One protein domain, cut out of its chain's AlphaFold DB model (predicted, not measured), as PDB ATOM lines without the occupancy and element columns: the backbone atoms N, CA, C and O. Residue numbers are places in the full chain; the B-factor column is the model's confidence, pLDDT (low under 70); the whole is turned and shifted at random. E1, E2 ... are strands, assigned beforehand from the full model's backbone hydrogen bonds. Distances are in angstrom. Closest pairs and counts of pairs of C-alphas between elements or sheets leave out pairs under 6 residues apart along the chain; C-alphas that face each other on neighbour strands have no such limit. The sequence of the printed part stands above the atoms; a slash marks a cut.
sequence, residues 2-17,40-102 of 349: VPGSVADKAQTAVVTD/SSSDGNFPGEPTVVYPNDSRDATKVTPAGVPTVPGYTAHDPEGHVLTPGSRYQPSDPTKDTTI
ATOM      1  N   VAL A   2     -17.262 -15.168  21.363       83.81
ATOM      2  CA  VAL A   2     -16.761 -16.354  20.654       83.81
ATOM      3  C   VAL A   2     -17.422 -17.572  21.303       83.81
ATOM      4  O   VAL A   2     -17.211 -17.774  22.497       83.81
ATOM      5  N   PRO A   3     -18.258 -18.343  20.582       86.94
ATOM      6  CA  PRO A   3     -18.915 -19.512  21.160       86.94
ATOM      7  C   PRO A   3     -17.905 -20.479  21.787       86.94
ATOM      8  O   PRO A   3     -16.914 -20.837  21.153       86.94
ATOM      9  N   GLY A   4     -18.160 -20.895  23.027       90.38
ATOM     10  CA  GLY A   4     -17.296 -21.814  23.769       90.38
ATOM     11  C   GLY A   4     -16.055 -21.172  24.393       90.38
ATOM     12  O   GLY A   4     -15.214 -21.908  24.903       90.38
ATOM     13  N   SER A   5     -15.938 -19.838  24.387       94.44
ATOM     14  CA  SER A   5     -14.837 -19.109  25.030       94.44
ATOM     15  C   SER A   5     -15.321 -17.852  25.761       94.44
ATOM     16  O   SER A   5     -16.282 -17.217  25.331       94.44
ATOM     17  N   VAL A   6     -14.636 -17.459  26.834       95.94
ATOM     18  CA  VAL A   6     -14.820 -16.166  27.517       95.94
ATOM     19  C   VAL A   6     -13.637 -15.245  27.236       95.94
ATOM     20  O   VAL A   6     -12.501 -15.704  27.128       95.94
ATOM     21  N   ALA A   7     -13.915 -13.956  27.073       94.94
ATOM     22  CA  ALA A   7     -12.904 -12.920  26.904       94.94
ATOM     23  C   ALA A   7     -12.291 -12.520  28.256       94.94
ATOM     24  O   ALA A   7     -12.972 -12.545  29.279       94.94
ATOM     25  N   ASP A   8     -11.036 -12.077  28.242       93.44
ATOM     26  CA  ASP A   8     -10.362 -11.462  29.392       93.44
ATOM     27  C   ASP A   8     -10.936 -10.080  29.757       93.44
ATOM     28  O   ASP A   8     -10.913  -9.683  30.922       93.44
ATOM     29  N   LYS A   9     -11.492  -9.354  28.777       88.75
ATOM     30  CA  LYS A   9     -12.161  -8.058  28.967       88.75
ATOM     31  C   LYS A   9     -13.391  -7.900  28.075       88.75
ATOM     32  O   LYS A   9     -13.400  -8.317  26.919       88.75
ATOM     33  N   ALA A  10     -14.436  -7.268  28.614       85.00
ATOM     34  CA  ALA A  10     -15.695  -7.029  27.899       85.00
ATOM     35  C   ALA A  10     -15.595  -5.877  26.886       85.00
ATOM     36  O   ALA A  10     -16.298  -5.876  25.877       85.00
ATOM     37  N   GLN A  11     -14.742  -4.889  27.170       84.62
ATOM     38  CA  GLN A  11     -14.496  -3.712  26.339       84.62
ATOM     39  C   GLN A  11     -13.022  -3.310  26.450       84.62
ATOM     40  O   GLN A  11     -12.386  -3.531  27.482       84.62
ATOM     41  N   THR A  12     -12.482  -2.721  25.389       82.25
ATOM     42  CA  THR A  12     -11.162  -2.084  25.398       82.25
ATOM     43  C   THR A  12     -11.286  -0.643  25.885       82.25
ATOM     44  O   THR A  12     -12.347  -0.031  25.757       82.25
ATOM     45  N   ALA A  13     -10.210  -0.092  26.450       82.19
ATOM     46  CA  ALA A  13     -10.200   1.302  26.871       82.19
ATOM     47  C   ALA A  13     -10.456   2.233  25.674       82.19
ATOM     48  O   ALA A  13     -10.029   1.957  24.551       82.19
ATOM     49  N   VAL A  14     -11.158   3.342  25.921       81.94
ATOM     50  CA  VAL A  14     -11.303   4.398  24.917       81.94
ATOM     51  C   VAL A  14      -9.938   5.043  24.724       81.94
ATOM     52  O   VAL A  14      -9.343   5.536  25.680       81.94
ATOM     53  N   VAL A  15      -9.453   5.041  23.488       83.62
ATOM     54  CA  VAL A  15      -8.228   5.748  23.115       83.62
ATOM     55  C   VAL A  15      -8.585   7.216  22.891       83.62
ATOM     56  O   VAL A  15      -9.362   7.530  21.988       83.62
ATOM     57  N   THR A  16      -8.062   8.113  23.725       84.12
ATOM     58  CA  THR A  16      -8.245   9.569  23.590       84.12
ATOM     59  C   THR A  16      -6.982  10.235  23.039       84.12
ATOM     60  O   THR A  16      -5.924   9.615  22.972       84.12
ATOM     61  N   ASP A  17      -7.102  11.500  22.622       85.69
ATOM     62  CA  ASP A  17      -5.971  12.377  22.265       85.69
ATOM     63  C   ASP A  17      -5.149  11.965  21.025       85.69
ATOM     64  O   ASP A  17      -3.964  12.278  20.913       85.69
ATOM     65  N   SER A  40     -18.947 -37.063  38.170       96.50
ATOM     66  CA  SER A  40     -18.045 -38.135  38.586       96.50
ATOM     67  C   SER A  40     -18.627 -38.914  39.761       96.50
ATOM     68  O   SER A  40     -19.404 -38.375  40.543       96.50
ATOM     69  N   SER A  41     -18.240 -40.177  39.909       97.25
ATOM     70  CA  SER A  41     -18.568 -40.988  41.080       97.25
ATOM     71  C   SER A  41     -17.436 -41.969  41.364       97.25
ATOM     72  O   SER A  41     -16.716 -42.378  40.452       97.25
ATOM     73  N   SER A  42     -17.270 -42.335  42.634       95.50
ATOM     74  CA  SER A  42     -16.408 -43.443  43.052       95.50
ATOM     75  C   SER A  42     -17.129 -44.796  43.036       95.50
ATOM     76  O   SER A  42     -16.476 -45.828  43.194       95.50
ATOM     77  N   ASP A  43     -18.452 -44.806  42.854       95.88
ATOM     78  CA  ASP A  43     -19.245 -46.026  42.747       95.88
ATOM     79  C   ASP A  43     -19.071 -46.670  41.364       95.88
ATOM     80  O   ASP A  43     -19.312 -46.047  40.331       95.88
ATOM     81  N   GLY A  44     -18.686 -47.948  41.348       93.88
ATOM     82  CA  GLY A  44     -18.515 -48.725  40.121       93.88
ATOM     83  C   GLY A  44     -19.821 -49.017  39.374       93.88
ATOM     84  O   GLY A  44     -19.759 -49.414  38.213       93.88
ATOM     85  N   ASN A  45     -20.980 -48.819  40.012       93.94
ATOM     86  CA  ASN A  45     -22.296 -48.972  39.385       93.94
ATOM     87  C   ASN A  45     -22.847 -47.669  38.788       93.94
ATOM     88  O   ASN A  45     -23.926 -47.687  38.195       93.94
ATOM     89  N   PHE A  46     -22.131 -46.547  38.929       96.19
ATOM     90  CA  PHE A  46     -22.578 -45.270  38.387       96.19
ATOM     91  C   PHE A  46     -22.712 -45.361  36.854       96.19
ATOM     92  O   PHE A  46     -21.746 -45.740  36.187       96.19
ATOM     93  N   PRO A  47     -23.873 -45.002  36.266       93.38
ATOM     94  CA  PRO A  47     -24.134 -45.205  34.837       93.38
ATOM     95  C   PRO A  47     -23.261 -44.337  33.916       93.38
ATOM     96  O   PRO A  47     -23.180 -44.602  32.716       93.38
ATOM     97  N   GLY A  48     -22.578 -43.332  34.477       90.38
ATOM     98  CA  GLY A  48     -21.848 -42.321  33.727       90.38
ATOM     99  C   GLY A  48     -22.799 -41.259  33.179       90.38
ATOM    100  O   GLY A  48     -23.881 -41.566  32.697       90.38
ATOM    101  N   GLU A  49     -22.380 -39.999  33.226       93.31
ATOM    102  CA  GLU A  49     -23.157 -38.880  32.691       93.31
ATOM    103  C   GLU A  49     -22.264 -38.005  31.804       93.31
ATOM    104  O   GLU A  49     -21.067 -37.859  32.086       93.31
ATOM    105  N   PRO A  50     -22.808 -37.423  30.722       93.38
ATOM    106  CA  PRO A  50     -22.041 -36.552  29.851       93.38
ATOM    107  C   PRO A  50     -21.641 -35.265  30.579       93.38
ATOM    108  O   PRO A  50     -22.350 -34.752  31.446       93.38
ATOM    109  N   THR A  51     -20.507 -34.699  30.170       95.62
ATOM    110  CA  THR A  51     -20.095 -33.375  30.633       95.62
ATOM    111  C   THR A  51     -21.022 -32.298  30.066       95.62
ATOM    112  O   THR A  51     -21.450 -32.358  28.910       95.62
ATOM    113  N   VAL A  52     -21.333 -31.289  30.880       95.94
ATOM    114  CA  VAL A  52     -22.213 -30.177  30.499       95.94
ATOM    115  C   VAL A  52     -21.373 -28.912  30.368       95.94
ATOM    116  O   VAL A  52     -20.942 -28.339  31.364       95.94
ATOM    117  N   VAL A  53     -21.127 -28.465  29.137       96.31
ATOM    118  CA  VAL A  53     -20.374 -27.225  28.876       96.31
ATOM    119  C   VAL A  53     -21.142 -26.024  29.436       96.31
ATOM    120  O   VAL A  53     -22.351 -25.909  29.215       96.31
ATOM    121  N   TYR A  54     -20.456 -25.106  30.124       97.00
ATOM    122  CA  TYR A  54     -21.110 -23.892  30.614       97.00
ATOM    123  C   TYR A  54     -21.580 -23.011  29.442       97.00
ATOM    124  O   TYR A  54     -20.779 -22.675  28.564       97.00
ATOM    125  N   PRO A  55     -22.859 -22.593  29.387       95.94
ATOM    126  CA  PRO A  55     -23.320 -21.732  28.304       95.94
ATOM    127  C   PRO A  55     -22.769 -20.311  28.470       95.94
ATOM    128  O   PRO A  55     -22.915 -19.717  29.536       95.94
ATOM    129  N   ASN A  56     -22.190 -19.731  27.416       95.12
ATOM    130  CA  ASN A  56     -21.761 -18.325  27.411       95.12
ATOM    131  C   ASN A  56     -22.909 -17.361  27.783       95.12
ATOM    132  O   ASN A  56     -24.048 -17.562  27.355       95.12
ATOM    133  N   ASP A  57     -22.616 -16.278  28.516       94.31
ATOM    134  CA  ASP A  57     -23.590 -15.200  28.737       94.31
ATOM    135  C   ASP A  57     -23.681 -14.305  27.492       94.31
ATOM    136  O   ASP A  57     -22.727 -13.639  27.094       94.31
ATOM    137  N   SER A  58     -24.866 -14.257  26.882       92.44
ATOM    138  CA  SER A  58     -25.142 -13.424  25.702       92.44
ATOM    139  C   SER A  58     -24.947 -11.915  25.919       92.44
ATOM    140  O   SER A  58     -24.825 -11.174  24.944       92.44
ATOM    141  N   ARG A  59     -24.938 -11.449  27.175       92.69
ATOM    142  CA  ARG A  59     -24.842 -10.029  27.548       92.69
ATOM    143  C   ARG A  59     -23.458  -9.632  28.050       92.69
ATOM    144  O   ARG A  59     -23.181  -8.440  28.145       92.69
ATOM    145  N   ASP A  60     -22.606 -10.600  28.376       92.56
ATOM    146  CA  ASP A  60     -21.286 -10.355  28.953       92.56
ATOM    147  C   ASP A  60     -20.281 -11.387  28.428       92.56
ATOM    148  O   ASP A  60     -20.257 -12.542  28.848       92.56
ATOM    149  N   ALA A  61     -19.415 -10.949  27.510       91.44
ATOM    150  CA  ALA A  61     -18.427 -11.812  26.863       91.44
ATOM    151  C   ALA A  61     -17.376 -12.391  27.828       91.44
ATOM    152  O   ALA A  61     -16.643 -13.294  27.429       91.44
ATOM    153  N   THR A  62     -17.297 -11.896  29.068       93.69
ATOM    154  CA  THR A  62     -16.378 -12.392  30.107       93.69
ATOM    155  C   THR A  62     -16.998 -13.479  30.989       93.69
ATOM    156  O   THR A  62     -16.314 -14.042  31.843       93.69
ATOM    157  N   LYS A  63     -18.289 -13.800  30.802       94.69
ATOM    158  CA  LYS A  63     -19.050 -14.666  31.711       94.69
ATOM    159  C   LYS A  63     -19.740 -15.839  31.026       94.69
ATOM    160  O   LYS A  63     -19.955 -15.885  29.814       94.69
ATOM    161  N   VAL A  64     -20.130 -16.782  31.877       96.50
ATOM    162  CA  VAL A  64     -21.017 -17.900  31.562       96.50
ATOM    163  C   VAL A  64     -22.257 -17.834  32.445       96.50
ATOM    164  O   VAL A  64     -22.242 -17.240  33.526       96.50
ATOM    165  N   THR A  65     -23.317 -18.477  31.979       96.25
ATOM    166  CA  THR A  65     -24.526 -18.750  32.753       96.25
ATOM    167  C   THR A  65     -24.424 -20.108  33.460       96.25
ATOM    168  O   THR A  65     -23.638 -20.959  33.035       96.25
ATOM    169  N   PRO A  66     -25.230 -20.347  34.508       96.38
ATOM    170  CA  PRO A  66     -25.214 -21.617  35.221       96.38
ATOM    171  C   PRO A  66     -25.576 -22.828  34.340       96.38
ATOM    172  O   PRO A  66     -26.588 -22.802  33.622       96.38
ATOM    173  N   ALA A  67     -24.813 -23.919  34.459       96.00
ATOM    174  CA  ALA A  67     -25.101 -25.199  33.803       96.00
ATOM    175  C   ALA A  67     -26.129 -26.019  34.596       96.00
ATOM    176  O   ALA A  67     -26.221 -25.898  35.815       96.00
ATOM    177  N   GLY A  68     -26.915 -26.851  33.908       95.56
ATOM    178  CA  GLY A  68     -27.854 -27.763  34.565       95.56
ATOM    179  C   GLY A  68     -27.126 -28.944  35.207       95.56
ATOM    180  O   GLY A  68     -26.273 -29.551  34.564       95.56
ATOM    181  N   VAL A  69     -27.483 -29.272  36.447       96.62
ATOM    182  CA  VAL A  69     -26.994 -30.461  37.154       96.62
ATOM    183  C   VAL A  69     -27.752 -31.689  36.630       96.62
ATOM    184  O   VAL A  69     -28.985 -31.721  36.759       96.62
ATOM    185  N   PRO A  70     -27.071 -32.691  36.038       95.56
ATOM    186  CA  PRO A  70     -27.722 -33.907  35.558       95.56
ATOM    187  C   PRO A  70     -28.495 -34.624  36.670       95.56
ATOM    188  O   PRO A  70     -28.065 -34.682  37.822       95.56
ATOM    189  N   THR A  71     -29.658 -35.165  36.322       94.75
ATOM    190  CA  THR A  71     -30.441 -36.006  37.234       94.75
ATOM    191  C   THR A  71     -30.083 -37.455  36.971       94.75
ATOM    192  O   THR A  71     -30.263 -37.917  35.849       94.75
ATOM    193  N   VAL A  72     -29.618 -38.158  38.000       96.19
ATOM    194  CA  VAL A  72     -29.234 -39.568  37.910       96.19
ATOM    195  C   VAL A  72     -30.079 -40.346  38.920       96.19
ATOM    196  O   VAL A  72     -29.922 -40.107  40.115       96.19
ATOM    197  N   PRO A  73     -31.002 -41.223  38.482       96.31
ATOM    198  CA  PRO A  73     -31.842 -41.996  39.397       96.31
ATOM    199  C   PRO A  73     -31.012 -42.796  40.406       96.31
ATOM    200  O   PRO A  73     -30.076 -43.494  40.008       96.31
ATOM    201  N   GLY A  74     -31.359 -42.692  41.690       96.88
ATOM    202  CA  GLY A  74     -30.671 -43.359  42.794       96.88
ATOM    203  C   GLY A  74     -29.281 -42.804  43.113       96.88
ATOM    204  O   GLY A  74     -28.487 -43.523  43.733       96.88
ATOM    205  N   TYR A  75     -28.955 -41.582  42.673       97.69
ATOM    206  CA  TYR A  75     -27.749 -40.867  43.087       97.69
ATOM    207  C   TYR A  75     -28.024 -39.403  43.459       97.69
ATOM    208  O   TYR A  75     -28.621 -38.635  42.700       97.69
ATOM    209  N   THR A  76     -27.408 -38.967  44.556       97.62
ATOM    210  CA  THR A  76     -27.377 -37.567  44.983       97.62
ATOM    211  C   THR A  76     -26.107 -36.868  44.492       97.62
ATOM    212  O   THR A  76     -24.993 -37.348  44.713       97.62
ATOM    213  N   ALA A  77     -26.267 -35.710  43.844       97.94
ATOM    214  CA  ALA A  77     -25.166 -34.868  43.377       97.94
ATOM    215  C   ALA A  77     -24.654 -33.930  44.482       97.94
ATOM    216  O   ALA A  77     -25.440 -33.373  45.248       97.94
ATOM    217  N   HIS A  78     -23.344 -33.692  44.507       98.06
ATOM    218  CA  HIS A  78     -22.667 -32.775  45.418       98.06
ATOM    219  C   HIS A  78     -21.724 -31.835  44.663       98.06
ATOM    220  O   HIS A  78     -21.057 -32.248  43.707       98.06
ATOM    221  N   ASP A  79     -21.657 -30.582  45.107       96.69
ATOM    222  CA  ASP A  79     -20.687 -29.599  44.623       96.69
ATOM    223  C   ASP A  79     -19.244 -29.917  45.090       96.69
ATOM    224  O   ASP A  79     -19.045 -30.841  45.888       96.69
ATOM    225  N   PRO A  80     -18.215 -29.201  44.590       96.25
ATOM    226  CA  PRO A  80     -16.827 -29.400  45.019       96.25
ATOM    227  C   PRO A  80     -16.603 -29.215  46.526       96.25
ATOM    228  O   PRO A  80     -15.665 -29.781  47.086       96.25
ATOM    229  N   GLU A  81     -17.451 -28.426  47.182       95.81
ATOM    230  CA  GLU A  81     -17.432 -28.177  48.620       95.81
ATOM    231  C   GLU A  81     -18.180 -29.258  49.432       95.81
ATOM    232  O   GLU A  81     -18.086 -29.284  50.660       95.81
ATOM    233  N   GLY A  82     -18.879 -30.182  48.763       95.69
ATOM    234  CA  GLY A  82     -19.617 -31.303  49.346       95.69
ATOM    235  C   GLY A  82     -21.098 -31.028  49.641       95.69
ATOM    236  O   GLY A  82     -21.786 -31.912  50.166       95.69
ATOM    237  N   HIS A  83     -21.627 -29.850  49.314       96.31
ATOM    238  CA  HIS A  83     -23.044 -29.543  49.511       96.31
ATOM    239  C   HIS A  83     -23.914 -30.273  48.496       96.31
ATOM    240  O   HIS A  83     -23.578 -30.375  47.318       96.31
ATOM    241  N   VAL A  84     -25.071 -30.746  48.960       97.62
ATOM    242  CA  VAL A  84     -26.056 -31.424  48.114       97.62
ATOM    243  C   VAL A  84     -26.623 -30.455  47.080       97.62
ATOM    244  O   VAL A  84     -27.113 -29.376  47.417       97.62
ATOM    245  N   LEU A  85     -26.619 -30.888  45.824       96.75
ATOM    246  CA  LEU A  85     -27.245 -30.208  44.702       96.75
ATOM    247  C   LEU A  85     -28.598 -30.849  44.406       96.75
ATOM    248  O   LEU A  85     -28.720 -32.065  44.268       96.75
ATOM    249  N   THR A  86     -29.637 -30.026  44.271       93.88
ATOM    250  CA  THR A  86     -30.958 -30.519  43.870       93.88
ATOM    251  C   THR A  86     -30.917 -30.994  42.409       93.88
ATOM    252  O   THR A  86     -30.405 -30.257  41.559       93.88
ATOM    253  N   PRO A  87     -31.469 -32.173  42.072       90.19
ATOM    254  CA  PRO A  87     -31.544 -32.636  40.687       90.19
ATOM    255  C   PRO A  87     -32.219 -31.613  39.764       90.19
ATOM    256  O   PRO A  87     -33.244 -31.024  40.113       90.19
ATOM    257  N   GLY A  88     -31.613 -31.350  38.603       89.00
ATOM    258  CA  GLY A  88     -32.106 -30.359  37.638       89.00
ATOM    259  C   GLY A  88     -31.901 -28.894  38.047       89.00
ATOM    260  O   GLY A  88     -32.288 -27.991  37.299       89.00
ATOM    261  N   SER A  89     -31.278 -28.631  39.202       94.88
ATOM    262  CA  SER A  89     -30.846 -27.284  39.576       94.88
ATOM    263  C   SER A  89     -29.729 -26.776  38.663       94.88
ATOM    264  O   SER A  89     -29.258 -27.456  37.748       94.88
ATOM    265  N   ARG A  90     -29.331 -25.525  38.879       95.75
ATOM    266  CA  ARG A  90     -28.332 -24.836  38.074       95.75
ATOM    267  C   ARG A  90     -27.104 -24.514  38.917       95.75
ATOM    268  O   ARG A  90     -27.248 -23.883  39.960       95.75
ATOM    269  N   TYR A  91     -25.924 -24.895  38.439       96.38
ATOM    270  CA  TYR A  91     -24.647 -24.664  39.109       96.38
ATOM    271  C   TYR A  91     -23.836 -23.575  38.394       96.38
ATOM    272  O   TYR A  91     -23.637 -23.641  37.177       96.38
ATOM    273  N   GLN A  92     -23.384 -22.568  39.144       95.50
ATOM    274  CA  GLN A  92     -22.542 -21.479  38.641       95.50
ATOM    275  C   GLN A  92     -21.077 -21.743  39.015       95.50
ATOM    276  O   GLN A  92     -20.790 -21.855  40.207       95.50
ATOM    277  N   PRO A  93     -20.141 -21.778  38.051       94.94
ATOM    278  CA  PRO A  93     -18.729 -21.965  38.358       94.94
ATOM    279  C   PRO A  93     -18.114 -20.708  38.977       94.94
ATOM    280  O   PRO A  93     -18.468 -19.581  38.618       94.94
ATOM    281  N   SER A  94     -17.131 -20.914  39.853       92.50
ATOM    282  CA  SER A  94     -16.257 -19.849  40.360       92.50
ATOM    283  C   SER A  94     -15.251 -19.374  39.304       92.50
ATOM    284  O   SER A  94     -14.969 -18.179  39.228       92.50
ATOM    285  N   ASP A  95     -14.766 -20.285  38.452       94.44
ATOM    286  CA  ASP A  95     -13.926 -19.994  37.288       94.44
ATOM    287  C   ASP A  95     -14.556 -20.593  36.012       94.44
ATOM    288  O   ASP A  95     -14.575 -21.816  35.851       94.44
ATOM    289  N   PRO A  96     -15.059 -19.764  35.075       93.81
ATOM    290  CA  PRO A  96     -15.705 -20.239  33.850       93.81
ATOM    291  C   PRO A  96     -14.749 -20.919  32.862       93.81
ATOM    292  O   PRO A  96     -15.206 -21.524  31.895       93.81
ATOM    293  N   THR A  97     -13.433 -20.805  33.059       95.44
ATOM    294  CA  THR A  97     -12.404 -21.382  32.177       95.44
ATOM    295  C   THR A  97     -11.921 -22.757  32.635       95.44
ATOM    296  O   THR A  97     -11.054 -23.357  31.992       95.44
ATOM    297  N   LYS A  98     -12.454 -23.263  33.752       96.25
ATOM    298  CA  LYS A  98     -12.067 -24.540  34.352       96.25
ATOM    299  C   LYS A  98     -13.236 -25.498  34.390       96.25
ATOM    300  O   LYS A  98     -14.382 -25.110  34.607       96.25
ATOM    301  N   ASP A  99     -12.914 -26.771  34.210       97.75
ATOM    302  CA  ASP A  99     -13.866 -27.826  34.493       97.75
ATOM    303  C   ASP A  99     -14.166 -27.847  35.994       97.75
ATOM    304  O   ASP A  99     -13.269 -27.697  36.827       97.75
ATOM    305  N   THR A 100     -15.438 -28.011  36.336       97.31
ATOM    306  CA  THR A 100     -15.886 -28.188  37.714       97.31
ATOM    307  C   THR A 100     -16.409 -29.596  37.882       97.31
ATOM    308  O   THR A 100     -17.399 -29.973  37.259       97.31
ATOM    309  N   THR A 101     -15.763 -30.368  38.741       97.38
ATOM    310  CA  THR A 101     -16.222 -31.713  39.067       97.38
ATOM    311  C   THR A 101     -17.359 -31.646  40.078       97.38
ATOM    312  O   THR A 101     -17.181 -31.089  41.157       97.38
ATOM    313  N   ILE A 102     -18.498 -32.255  39.755       97.62
ATOM    314  CA  ILE A 102     -19.530 -32.602  40.741       97.62
ATOM    315  C   ILE A 102     -19.467 -34.099  41.022       97.62
ATOM    316  O   ILE A 102     -19.144 -34.902  40.139       97.62
TER     317      ILE A 102
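AT A GLANCE: This is residues 2 to 17 and 40 to 102 of the 349 residues of the protein "GRAM_POS_ANCHORING domain-containing protein" of Lactococcus lactis subsp. lactis bv. diacetylactis (UniProt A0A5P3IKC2). Little regular structure is present: long loops make a loose body with E2 and E3 toward one end and E1 toward the other, and from E1's end a thin tail, residues 12 to 17, sticks out and adds to the length. The printed part has 79 residues with three named strands, E1, E2, E3 in chain order, and no named helix. The class is all strand, with 10 residues in named elements. The whole is loose, radius of gyration of the C-alphas 16.6 A, spanning 65 by 22 by 19 A.

IN THESE COORDINATES: E2, residues 75 to 78, is 9.8 A long and begins at C-alpha 75 (-27.749, -40.867, 43.087). E3, residues 100 to 102, ends at C-alpha 102 (-19.530, -32.602, 40.741). E1 is residues 5 to 7.

HOW THE PARTS SIT: E1, E2 and E3 pair with no named strand. Residues 77 to 78 of E2 pair antiparallel with residues 84 to 85. The closest C-alphas of E2 and E3, His 78 and Ile 102, are 5.6 A apart. E1 is apart from both.

THE WHOLE: Residues 18 to 39 are not printed; C-alphas 17 and 40 are 54.4 A apart. The link E2 to E3 is long. No printed residue is under 70 in pLDDT.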